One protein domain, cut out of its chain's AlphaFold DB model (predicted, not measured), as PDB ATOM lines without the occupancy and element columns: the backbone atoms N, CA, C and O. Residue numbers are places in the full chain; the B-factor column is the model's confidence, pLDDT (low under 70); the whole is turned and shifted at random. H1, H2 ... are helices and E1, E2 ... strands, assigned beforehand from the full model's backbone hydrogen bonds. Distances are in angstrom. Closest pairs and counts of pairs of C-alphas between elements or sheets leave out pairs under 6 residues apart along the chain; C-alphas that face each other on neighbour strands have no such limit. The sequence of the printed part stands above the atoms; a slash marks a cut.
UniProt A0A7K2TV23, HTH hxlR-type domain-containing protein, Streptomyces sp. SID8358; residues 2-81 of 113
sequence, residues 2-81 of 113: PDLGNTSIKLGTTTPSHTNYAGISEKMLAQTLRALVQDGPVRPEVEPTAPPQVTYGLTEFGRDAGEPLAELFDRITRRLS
ATOM      1  N   PRO A   2     184.599 182.763 291.268       30.78
ATOM      2  CA  PRO A   2     185.301 181.711 290.546       30.78
ATOM      3  C   PRO A   2     185.762 182.238 289.181       30.78
ATOM      4  O   PRO A   2     185.000 182.886 288.467       30.78
ATOM      5  N   ASP A   3     187.033 181.996 288.883       30.06
ATOM      6  CA  ASP A   3     187.726 182.329 287.643       30.06
ATOM      7  C   ASP A   3     187.155 181.490 286.487       30.06
ATOM      8  O   ASP A   3     187.181 180.260 286.536       30.06
ATOM      9  N   LEU A   4     186.593 182.145 285.467       34.31
ATOM     10  CA  LEU A   4     186.059 181.505 284.253       34.31
ATOM     11  C   LEU A   4     187.147 181.317 283.174       34.31
ATOM     12  O   LEU A   4     186.856 181.234 281.978       34.31
ATOM     13  N   GLY A   5     188.417 181.270 283.578       30.47
ATOM     14  CA  GLY A   5     189.545 181.054 282.688       30.47
ATOM     15  C   GLY A   5     189.627 179.604 282.211       30.47
ATOM     16  O   GLY A   5     189.832 178.695 283.001       30.47
ATOM     17  N   ASN A   6     189.524 179.409 280.893       32.06
ATOM     18  CA  ASN A   6     189.994 178.246 280.118       32.06
ATOM     19  C   ASN A   6     189.401 176.839 280.411       32.06
ATOM     20  O   ASN A   6     190.066 175.920 280.881       32.06
ATOM     21  N   THR A   7     188.188 176.561 279.925       38.59
ATOM     22  CA  THR A   7     187.741 175.160 279.769       38.59
ATOM     23  C   THR A   7     188.467 174.489 278.597       38.59
ATOM     24  O   THR A   7     188.084 174.631 277.438       38.59
ATOM     25  N   SER A   8     189.517 173.727 278.903       38.56
ATOM     26  CA  SER A   8     190.241 172.887 277.941       38.56
ATOM     27  C   SER A   8     189.341 171.756 277.416       38.56
ATOM     28  O   SER A   8     189.082 170.790 278.133       38.56
ATOM     29  N   ILE A   9     188.873 171.837 276.165       40.78
ATOM     30  CA  ILE A   9     188.169 170.729 275.493       40.78
ATOM     31  C   ILE A   9     189.176 169.979 274.609       40.78
ATOM     32  O   ILE A   9     189.534 170.437 273.527       40.78
ATOM     33  N   LYS A  10     189.662 168.833 275.090       39.75
ATOM     34  CA  LYS A  10     190.727 168.043 274.454       39.75
ATOM     35  C   LYS A  10     190.122 166.995 273.509       39.75
ATOM     36  O   LYS A  10     189.588 165.989 273.968       39.75
ATOM     37  N   LEU A  11     190.195 167.223 272.195       43.69
ATOM     38  CA  LEU A  11     189.910 166.208 271.170       43.69
ATOM     39  C   LEU A  11     191.224 165.482 270.848       43.69
ATOM     40  O   LEU A  11     192.107 166.056 270.217       43.69
ATOM     41  N   GLY A  12     191.354 164.236 271.306       31.30
ATOM     42  CA  GLY A  12     192.543 163.402 271.101       31.30
ATOM     43  C   GLY A  12     193.346 163.162 272.382       31.30
ATOM     44  O   GLY A  12     194.123 164.005 272.813       31.30
ATOM     45  N   THR A  13     193.114 161.985 272.968       37.00
ATOM     46  CA  THR A  13     193.954 161.242 273.929       37.00
ATOM     47  C   THR A  13     194.461 161.949 275.217       37.00
ATOM     48  O   THR A  13     195.343 162.805 275.234       37.00
ATOM     49  N   THR A  14     193.962 161.420 276.348       32.56
ATOM     50  CA  THR A  14     194.622 161.291 277.671       32.56
ATOM     51  C   THR A  14     194.595 162.490 278.660       32.56
ATOM     52  O   THR A  14     195.331 163.468 278.516       32.56
ATOM     53  N   THR A  15     193.796 162.284 279.732       36.84
ATOM     54  CA  THR A  15     193.859 162.779 281.143       36.84
ATOM     55  C   THR A  15     193.233 164.158 281.491       36.84
ATOM     56  O   THR A  15     193.395 165.101 280.721       36.84
ATOM     57  N   PRO A  16     192.457 164.273 282.607       42.56
ATOM     58  CA  PRO A  16     191.211 165.046 282.668       42.56
ATOM     59  C   PRO A  16     191.338 166.435 283.318       42.56
ATOM     60  O   PRO A  16     192.056 166.608 284.296       42.56
ATOM     61  N   SER A  17     190.517 167.383 282.856       33.34
ATOM     62  CA  SER A  17     189.998 168.477 283.687       33.34
ATOM     63  C   SER A  17     188.476 168.309 283.768       33.34
ATOM     64  O   SER A  17     187.824 167.986 282.773       33.34
ATOM     65  N   HIS A  18     187.923 168.362 284.977       41.81
ATOM     66  CA  HIS A  18     186.611 167.822 285.340       41.81
ATOM     67  C   HIS A  18     185.424 168.654 284.827       41.81
ATOM     68  O   HIS A  18     184.755 169.329 285.606       41.81
ATOM     69  N   THR A  19     185.078 168.553 283.545       46.16
ATOM     70  CA  THR A  19     183.725 168.917 283.100       46.16
ATOM     71  C   THR A  19     182.987 167.669 282.646       46.16
ATOM     72  O   THR A  19     183.219 167.117 281.573       46.16
ATOM     73  N   ASN A  20     182.117 167.190 283.534       44.88
ATOM     74  CA  ASN A  20     181.190 166.093 283.298       44.88
ATOM     75  C   ASN A  20     180.177 166.501 282.217       44.88
ATOM     76  O   ASN A  20     179.142 167.088 282.515       44.88
ATOM     77  N   TYR A  21     180.453 166.174 280.957       57.19
ATOM     78  CA  TYR A  21     179.459 166.210 279.885       57.19
ATOM     79  C   TYR A  21     178.806 164.831 279.760       57.19
ATOM     80  O   TYR A  21     179.025 164.100 278.794       57.19
ATOM     81  N   ALA A  22     178.028 164.439 280.770       52.19
ATOM     82  CA  ALA A  22     177.252 163.206 280.708       52.19
ATOM     83  C   ALA A  22     176.146 163.366 279.645       52.19
ATOM     84  O   ALA A  22     175.097 163.939 279.920       52.19
ATOM     85  N   GLY A  23     176.401 162.906 278.415       68.44
ATOM     86  CA  GLY A  23     175.387 162.822 277.352       68.44
ATOM     87  C   GLY A  23     175.706 163.512 276.022       68.44
ATOM     88  O   GLY A  23     174.866 163.473 275.128       68.44
ATOM     89  N   ILE A  24     176.887 164.113 275.844       76.19
ATOM     90  CA  ILE A  24     177.266 164.744 274.566       76.19
ATOM     91  C   ILE A  24     178.249 163.839 273.822       76.19
ATOM     92  O   ILE A  24     179.281 163.459 274.373       76.19
ATOM     93  N   SER A  25     177.945 163.486 272.570       80.56
ATOM     94  CA  SER A  25     178.891 162.714 271.752       80.56
ATOM     95  C   SER A  25     180.091 163.567 271.340       80.56
ATOM     96  O   SER A  25     179.964 164.773 271.109       80.56
ATOM     97  N   GLU A  26     181.248 162.929 271.160       78.62
ATOM     98  CA  GLU A  26     182.472 163.597 270.697       78.62
ATOM     99  C   GLU A  26     182.253 164.318 269.357       78.62
ATOM    100  O   GLU A  26     182.680 165.456 269.169       78.62
ATOM    101  N   LYS A  27     181.486 163.700 268.451       78.44
ATOM    102  CA  LYS A  27     181.114 164.291 267.162       78.44
ATOM    103  C   LYS A  27     180.288 165.569 267.326       78.44
ATOM    104  O   LYS A  27     180.533 166.538 266.611       78.44
ATOM    105  N   MET A  28     179.313 165.570 268.239       84.31
ATOM    106  CA  MET A  28     178.489 166.752 268.512       84.31
ATOM    107  C   MET A  28     179.334 167.877 269.101       84.31
ATOM    108  O   MET A  28     179.240 169.007 268.640       84.31
ATOM    109  N   LEU A  29     180.215 167.563 270.053       84.69
ATOM    110  CA  LEU A  29     181.113 168.550 270.644       84.69
ATOM    111  C   LEU A  29     182.067 169.149 269.602       84.69
ATOM    112  O   LEU A  29     182.194 170.369 269.511       84.69
ATOM    113  N   ALA A  30     182.674 168.310 268.761       84.06
ATOM    114  CA  ALA A  30     183.537 168.762 267.674       84.06
ATOM    115  C   ALA A  30     182.785 169.647 266.664       84.06
ATOM    116  O   ALA A  30     183.341 170.626 266.166       84.06
ATOM    117  N   GLN A  31     181.524 169.329 266.364       87.50
ATOM    118  CA  GLN A  31     180.697 170.141 265.473       87.50
ATOM    119  C   GLN A  31     180.352 171.501 266.092       87.50
ATOM    120  O   GLN A  31     180.512 172.519 265.420       87.50
ATOM    121  N   THR A  32     179.957 171.532 267.366       90.19
ATOM    122  CA  THR A  32     179.685 172.779 268.092       90.19
ATOM    123  C   THR A  32     180.926 173.664 268.160       90.19
ATOM    124  O   THR A  32     180.850 174.847 267.841       90.19
ATOM    125  N   LEU A  33     182.091 173.103 268.497       90.81
ATOM    126  CA  LEU A  33     183.342 173.864 268.542       90.81
ATOM    127  C   LEU A  33     183.727 174.433 267.177       90.81
ATOM    128  O   LEU A  33     184.182 175.569 267.103       90.81
ATOM    129  N   ARG A  34     183.515 173.687 266.085       89.06
ATOM    130  CA  ARG A  34     183.743 174.218 264.734       89.06
ATOM    131  C   ARG A  34     182.862 175.427 264.451       89.06
ATOM    132  O   ARG A  34     183.392 176.420 263.972       89.06
ATOM    133  N   ALA A  35     181.567 175.359 264.766       92.69
ATOM    134  CA  ALA A  35     180.659 176.493 264.594       92.69
ATOM    135  C   ALA A  35     181.127 177.710 265.410       92.69
ATOM    136  O   ALA A  35     181.336 178.776 264.850       92.69
ATOM    137  N   LEU A  36     181.450 177.518 266.691       94.31
ATOM    138  CA  LEU A  36     181.940 178.594 267.562       94.31
ATOM    139  C   LEU A  36     183.288 179.189 267.126       94.31
ATOM    140  O   LEU A  36     183.572 180.343 267.430       94.31
ATOM    141  N   VAL A  37     184.134 178.428 266.434       93.94
ATOM    142  CA  VAL A  37     185.356 178.976 265.827       93.94
ATOM    143  C   VAL A  37     185.032 179.786 264.575       93.94
ATOM    144  O   VAL A  37     185.624 180.842 264.373       93.94
ATOM    145  N   GLN A  38     184.102 179.317 263.739       94.69
ATOM    146  CA  GLN A  38     183.675 180.057 262.546       94.69
ATOM    147  C   GLN A  38     182.975 181.369 262.904       94.69
ATOM    148  O   GLN A  38     183.237 182.388 262.274       94.69
ATOM    149  N   ASP A  39     182.144 181.351 263.943       94.75
ATOM    150  CA  ASP A  39     181.378 182.516 264.385       94.75
ATOM    151  C   ASP A  39     182.238 183.516 265.187       94.75
ATOM    152  O   ASP A  39     181.804 184.631 265.469       94.75
ATOM    153  N   GLY A  40     183.464 183.134 265.576       93.50
ATOM    154  CA  GLY A  40     184.427 183.993 266.268       93.50
ATOM    155  C   GLY A  40     184.442 184.047 267.811       93.50
ATOM    156  O   GLY A  40     185.390 184.641 268.334       93.50
ATOM    157  N   PRO A  41     183.512 183.473 268.608       91.88
ATOM    158  CA  PRO A  41     183.653 183.482 270.071       91.88
ATOM    159  C   PRO A  41     184.761 182.552 270.597       91.88
ATOM    160  O   PRO A  41     185.246 182.746 271.713       91.88
ATOM    161  N   VAL A  42     185.193 181.556 269.819       94.69
ATOM    162  CA  VAL A  42     186.233 180.590 270.210       94.69
ATOM    163  C   VAL A  42     187.397 180.629 269.222       94.69
ATOM    164  O   VAL A  42     187.205 180.815 268.026       94.69
ATOM    165  N   ARG A  43     188.621 180.408 269.708       91.94
ATOM    166  CA  ARG A  43     189.822 180.224 268.885       91.94
ATOM    167  C   ARG A  43     190.548 178.926 269.254       91.94
ATOM    168  O   ARG A  43     190.624 178.605 270.442       91.94
ATOM    169  N   PRO A  44     191.080 178.177 268.276       91.81
ATOM    170  CA  PRO A  44     191.991 177.077 268.556       91.81
ATOM    171  C   PRO A  44     193.385 177.617 268.898       91.81
ATOM    172  O   PRO A  44     193.863 178.571 268.283       91.81
ATOM    173  N   GLU A  45     194.051 176.974 269.845       89.00
ATOM    174  CA  GLU A  45     195.444 177.207 270.215       89.00
ATOM    175  C   GLU A  45     196.196 175.890 269.988       89.00
ATOM    176  O   GLU A  45     195.792 174.828 270.465       89.00
ATOM    177  N   VAL A  46     197.230 175.930 269.143       88.62
ATOM    178  CA  VAL A  46     198.005 174.738 268.779       88.62
ATOM    179  C   VAL A  46     199.281 174.734 269.595       88.62
ATOM    180  O   VAL A  46     200.157 175.574 269.396       88.62
ATOM    181  N   GLU A  47     199.390 173.754 270.476       86.25
ATOM    182  CA  GLU A  47     200.585 173.516 271.264       86.25
ATOM    183  C   GLU A  47     201.565 172.657 270.451       86.25
ATOM    184  O   GLU A  47     201.189 171.579 269.961       86.25
ATOM    185  N   PRO A  48     202.828 173.094 270.290       82.75
ATOM    186  CA  PRO A  48     203.842 172.365 269.537       82.75
ATOM    187  C   PRO A  48     204.383 171.171 270.345       82.75
ATOM    188  O   PRO A  48     205.550 171.119 270.725       82.75
ATOM    189  N   THR A  49     203.521 170.193 270.621       86.88
ATOM    190  CA  THR A  49     203.860 168.916 271.261       86.88
ATOM    191  C   THR A  49     203.980 167.792 270.227       86.88
ATOM    192  O   THR A  49     203.586 167.942 269.071       86.88
ATOM    193  N   ALA A  50     204.506 166.633 270.630       86.38
ATOM    194  CA  ALA A  50     204.496 165.415 269.818       86.38
ATOM    195  C   ALA A  50     203.661 164.328 270.525       86.38
ATOM    196  O   ALA A  50     204.123 163.791 271.534       86.38
ATOM    197  N   PRO A  51     202.451 163.982 270.036       79.38
ATOM    198  CA  PRO A  51     201.723 164.578 268.903       79.38
ATOM    199  C   PRO A  51     201.238 166.014 269.191       79.38
ATOM    200  O   PRO A  51     201.114 166.372 270.366       79.38
ATOM    201  N   PRO A  52     200.963 166.835 268.156       78.75
ATOM    202  CA  PRO A  52     200.488 168.206 268.336       78.75
ATOM    203  C   PRO A  52     199.137 168.207 269.044       78.75
ATOM    204  O   PRO A  52     198.233 167.453 268.676       78.75
ATOM    205  N   GLN A  53     199.016 169.039 270.074       81.75
ATOM    206  CA  GLN A  53     197.795 169.169 270.860       81.75
ATOM    207  C   GLN A  53     197.070 170.451 270.475       81.75
ATOM    208  O   GLN A  53     197.688 171.493 270.270       81.75
ATOM    209  N   VAL A  54     195.746 170.362 270.372       84.56
ATOM    210  CA  VAL A  54     194.888 171.516 270.110       84.56
ATOM    211  C   VAL A  54     194.047 171.768 271.346       84.56
ATOM    212  O   VAL A  54     193.316 170.887 271.805       84.56
ATOM    213  N   THR A  55     194.157 172.974 271.877       86.19
ATOM    214  CA  THR A  55     193.297 173.507 272.926       86.19
ATOM    215  C   THR A  55     192.371 174.560 272.322       86.19
ATOM    216  O   THR A  55     192.559 175.017 271.194       86.19
ATOM    217  N   TYR A  56     191.309 174.900 273.043       87.31
ATOM    218  CA  TYR A  56     190.352 175.914 272.617       87.31
ATOM    219  C   TYR A  56     190.242 176.968 273.708       87.31
ATOM    220  O   TYR A  56     190.033 176.637 274.875       87.31
ATOM    221  N   GLY A  57     190.360 178.230 273.311       88.81
ATOM    222  CA  GLY A  57     190.220 179.386 274.182       88.81
ATOM    223  C   GLY A  57     189.096 180.299 273.704       88.81
ATOM    224  O   GLY A  57     188.760 180.332 272.520       88.81
ATOM    225  N   LEU A  58     188.514 181.069 274.622       93.19
ATOM    226  CA  LEU A  58     187.592 182.143 274.248       93.19
ATOM    227  C   LEU A  58     188.370 183.316 273.640       93.19
ATOM    228  O   LEU A  58     189.459 183.675 274.105       93.19
ATOM    229  N   THR A  59     187.791 183.946 272.624       92.50
ATOM    230  CA  THR A  59     188.242 185.260 272.149       92.50
ATOM    231  C   THR A  59     187.805 186.354 273.128       92.50
ATOM    232  O   THR A  59     187.124 186.082 274.117       92.50
ATOM    233  N   GLU A  60     188.203 187.605 272.892       91.75
ATOM    234  CA  GLU A  60     187.691 188.733 273.687       91.75
ATOM    235  C   GLU A  60     186.175 188.868 273.549       91.75
ATOM    236  O   GLU A  60     185.484 188.932 274.560       91.75
ATOM    237  N   PHE A  61     185.659 188.776 272.321       92.31
ATOM    238  CA  PHE A  61     184.221 188.723 272.061       92.31
ATOM    239  C   PHE A  61     183.548 187.541 272.771       92.31
ATOM    240  O   PHE A  61     182.501 187.704 273.386       92.31
ATOM    241  N   GLY A  62     184.162 186.354 272.740       91.69
ATOM    242  CA  GLY A  62     183.631 185.187 273.446       91.69
ATOM    243  C   GLY A  62     183.559 185.367 274.964       91.69
ATOM    244  O   GLY A  62     182.632 184.858 275.590       91.69
ATOM    245  N   ARG A  63     184.508 186.099 275.562       92.12
ATOM    246  CA  ARG A  63     184.471 186.450 276.991       92.12
ATOM    247  C   ARG A  63     183.383 187.479 277.293       92.12
ATOM    248  O   ARG A  63     182.592 187.243 278.198       92.12
ATOM    249  N   ASP A  64     183.325 188.552 276.510       92.25
ATOM    250  CA  ASP A  64     182.339 189.632 276.652       92.25
ATOM    251  C   ASP A  64     180.901 189.114 276.498       92.25
ATOM    252  O   ASP A  64     180.043 189.377 277.331       92.25
ATOM    253  N   ALA A  65     180.648 188.264 275.499       90.44
ATOM    254  CA  ALA A  65     179.351 187.612 275.318       90.44
ATOM    255  C   ALA A  65     179.066 186.529 276.375       90.44
ATOM    256  O   ALA A  65     177.907 186.225 276.663       90.44
ATOM    257  N   GLY A  66     180.108 185.920 276.947       90.31
ATOM    258  CA  GLY A  66     179.989 184.859 277.944       90.31
ATOM    259  C   GLY A  66     179.468 185.349 279.295       90.31
ATOM    260  O   GLY A  66     178.694 184.639 279.936       90.31
ATOM    261  N   GLU A  67     179.840 186.560 279.708       88.19
ATOM    262  CA  GLU A  67     179.407 187.165 280.972       88.19
ATOM    263  C   GLU A  67     177.869 187.288 281.097       88.19
ATOM    264  O   GLU A  67     177.302 186.668 282.004       88.19
ATOM    265  N   PRO A  68     177.137 187.950 280.177       92.81
ATOM    266  CA  PRO A  68     175.681 188.055 280.269       92.81
ATOM    267  C   PRO A  68     174.972 186.701 280.114       92.81
ATOM    268  O   PRO A  68     173.905 186.483 280.695       92.81
ATOM    269  N   LEU A  69     175.551 185.761 279.356       91.75
ATOM    270  CA  LEU A  69     175.026 184.397 279.264       91.75
ATOM    271  C   LEU A  69     175.138 183.673 280.608       91.75
ATOM    272  O   LEU A  69     174.169 183.047 281.040       91.75
ATOM    273  N   ALA A  70     176.281 183.780 281.290       89.25
ATOM    274  CA  ALA A  70     176.485 183.184 282.604       89.25
ATOM    275  C   ALA A  70     175.492 183.742 283.635       89.25
ATOM    276  O   ALA A  70     174.882 182.968 284.376       89.25
ATOM    277  N   GLU A  71     175.252 185.054 283.633       90.12
ATOM    278  CA  GLU A  71     174.237 185.676 284.491       90.12
ATOM    279  C   GLU A  71     172.824 185.156 284.200       90.12
ATOM    280  O   GLU A  71     172.050 184.862 285.118       90.12
ATOM    281  N   LEU A  72     172.468 185.015 282.921       94.56
ATOM    282  CA  LEU A  72     171.181 184.450 282.525       94.56
ATOM    283  C   LEU A  72     171.037 183.007 283.025       94.56
ATOM    284  O   LEU A  72     170.000 182.659 283.599       94.56
ATOM    285  N   PHE A  73     172.070 182.182 282.848       91.88
ATOM    286  CA  PHE A  73     172.078 180.803 283.330       91.88
ATOM    287  C   PHE A  73     171.977 180.719 284.854       91.88
ATOM    288  O   PHE A  73     171.215 179.887 285.352       91.88
ATOM    289  N   ASP A  74     172.666 181.586 285.599       91.50
ATOM    290  CA  ASP A  74     172.552 181.652 287.061       91.50
ATOM    291  C   ASP A  74     171.116 181.975 287.490       91.50
ATOM    292  O   ASP A  74     170.520 181.260 288.300       91.50
ATOM    293  N   ARG A  75     170.502 182.998 286.881       93.50
ATOM    294  CA  ARG A  75     169.114 183.393 287.170       93.50
ATOM    295  C   ARG A  75     168.125 182.263 286.896       93.50
ATOM    296  O   ARG A  75     167.219 182.034 287.703       93.50
ATOM    297  N   ILE A  76     168.285 181.566 285.772       95.19
ATOM    298  CA  ILE A  76     167.444 180.421 285.409       95.19
ATOM    299  C   ILE A  76     167.645 179.287 286.418       95.19
ATOM    300  O   ILE A  76     166.674 178.813 287.004       95.19
ATOM    301  N   THR A  77     168.890 178.895 286.687       91.00
ATOM    302  CA  THR A  77     169.228 177.774 287.582       91.00
ATOM    303  C   THR A  77     168.749 178.022 289.011       91.00
ATOM    304  O   THR A  77     168.191 177.127 289.650       91.00
ATOM    305  N   ARG A  78     168.877 179.262 289.497       90.81
ATOM    306  CA  ARG A  78     168.376 179.692 290.807       90.81
ATOM    307  C   ARG A  78     166.862 179.534 290.928       90.81
ATOM    308  O   ARG A  78     166.373 179.148 291.984       90.81
ATOM    309  N   ARG A  79     166.114 179.812 289.856       91.75
ATOM    310  CA  ARG A  79     164.652 179.661 289.830       91.75
ATOM    311  C   ARG A  79     164.216 178.208 289.668       91.75
ATOM    312  O   ARG A  79     163.203 177.811 290.237       91.75
ATOM    313  N   LEU A  80     164.955 177.440 288.870       88.44
ATOM    314  CA  LEU A  80     164.654 176.041 288.585       88.44
ATOM    315  C   LEU A  80     165.050 175.094 289.716       88.44
ATOM    316  O   LEU A  80     164.596 173.960 289.690       88.44
ATOM    317  N   SER A  81     165.851 175.537 290.689       78.19
ATOM    318  CA  SER A  81     166.185 174.785 291.901       78.19
ATOM    319  C   SER A  81     165.082 174.978 292.954       78.19
ATOM    320  O   SER A  81     165.174 175.908 293.758       78.19
TER     321      SER A  81
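This is residues 2 to 81 of the 113 residues of the protein "HTH hxlR-type domain-containing protein" of Streptomyces sp. SID8358 (UniProt A0A7K2TV23). A two-stranded hairpin, E1 and E2, has helices H1 and H2 meeting it at the same end, where E1 begins and E2 ends; residues 71 to 80 of H2 stick out as an arm, and residues 2 to 25 form a long unnamed loop. The 80 printed residues are mixed, ordered H1, E1, E2, H2, the strands antiparallel. The whole is elongated, 46 by 28 by 25 A, and only just loose, close to compact, with radius of gyration 14.4 A.

H1, residues 26 to 38, begins at C-alpha 26 (182.472, 163.597, 270.697) and spans 18.4 A. E1 is residues 42 to 47, E2 53 to 58. H2, residues 60 to 80, spans 30.2 A to C-alpha 80 (164.654, 176.041, 288.585).

In the hairpin, N 43 and O 57 are 2.8 A apart, within hydrogen-bond range. The closest C-alphas of H1 and E1 are Leu 36 and Val 42, 5.4 A; of E1 and H2, Val 42 and Gly 62, 6.2 A. H1 and H2 are apart. Every O i to N i+4 pair is within range in H1, 15 of 17 in H2.

The printed part has no cut and no long link between named elements. Residues 2 to 23 are under pLDDT 70.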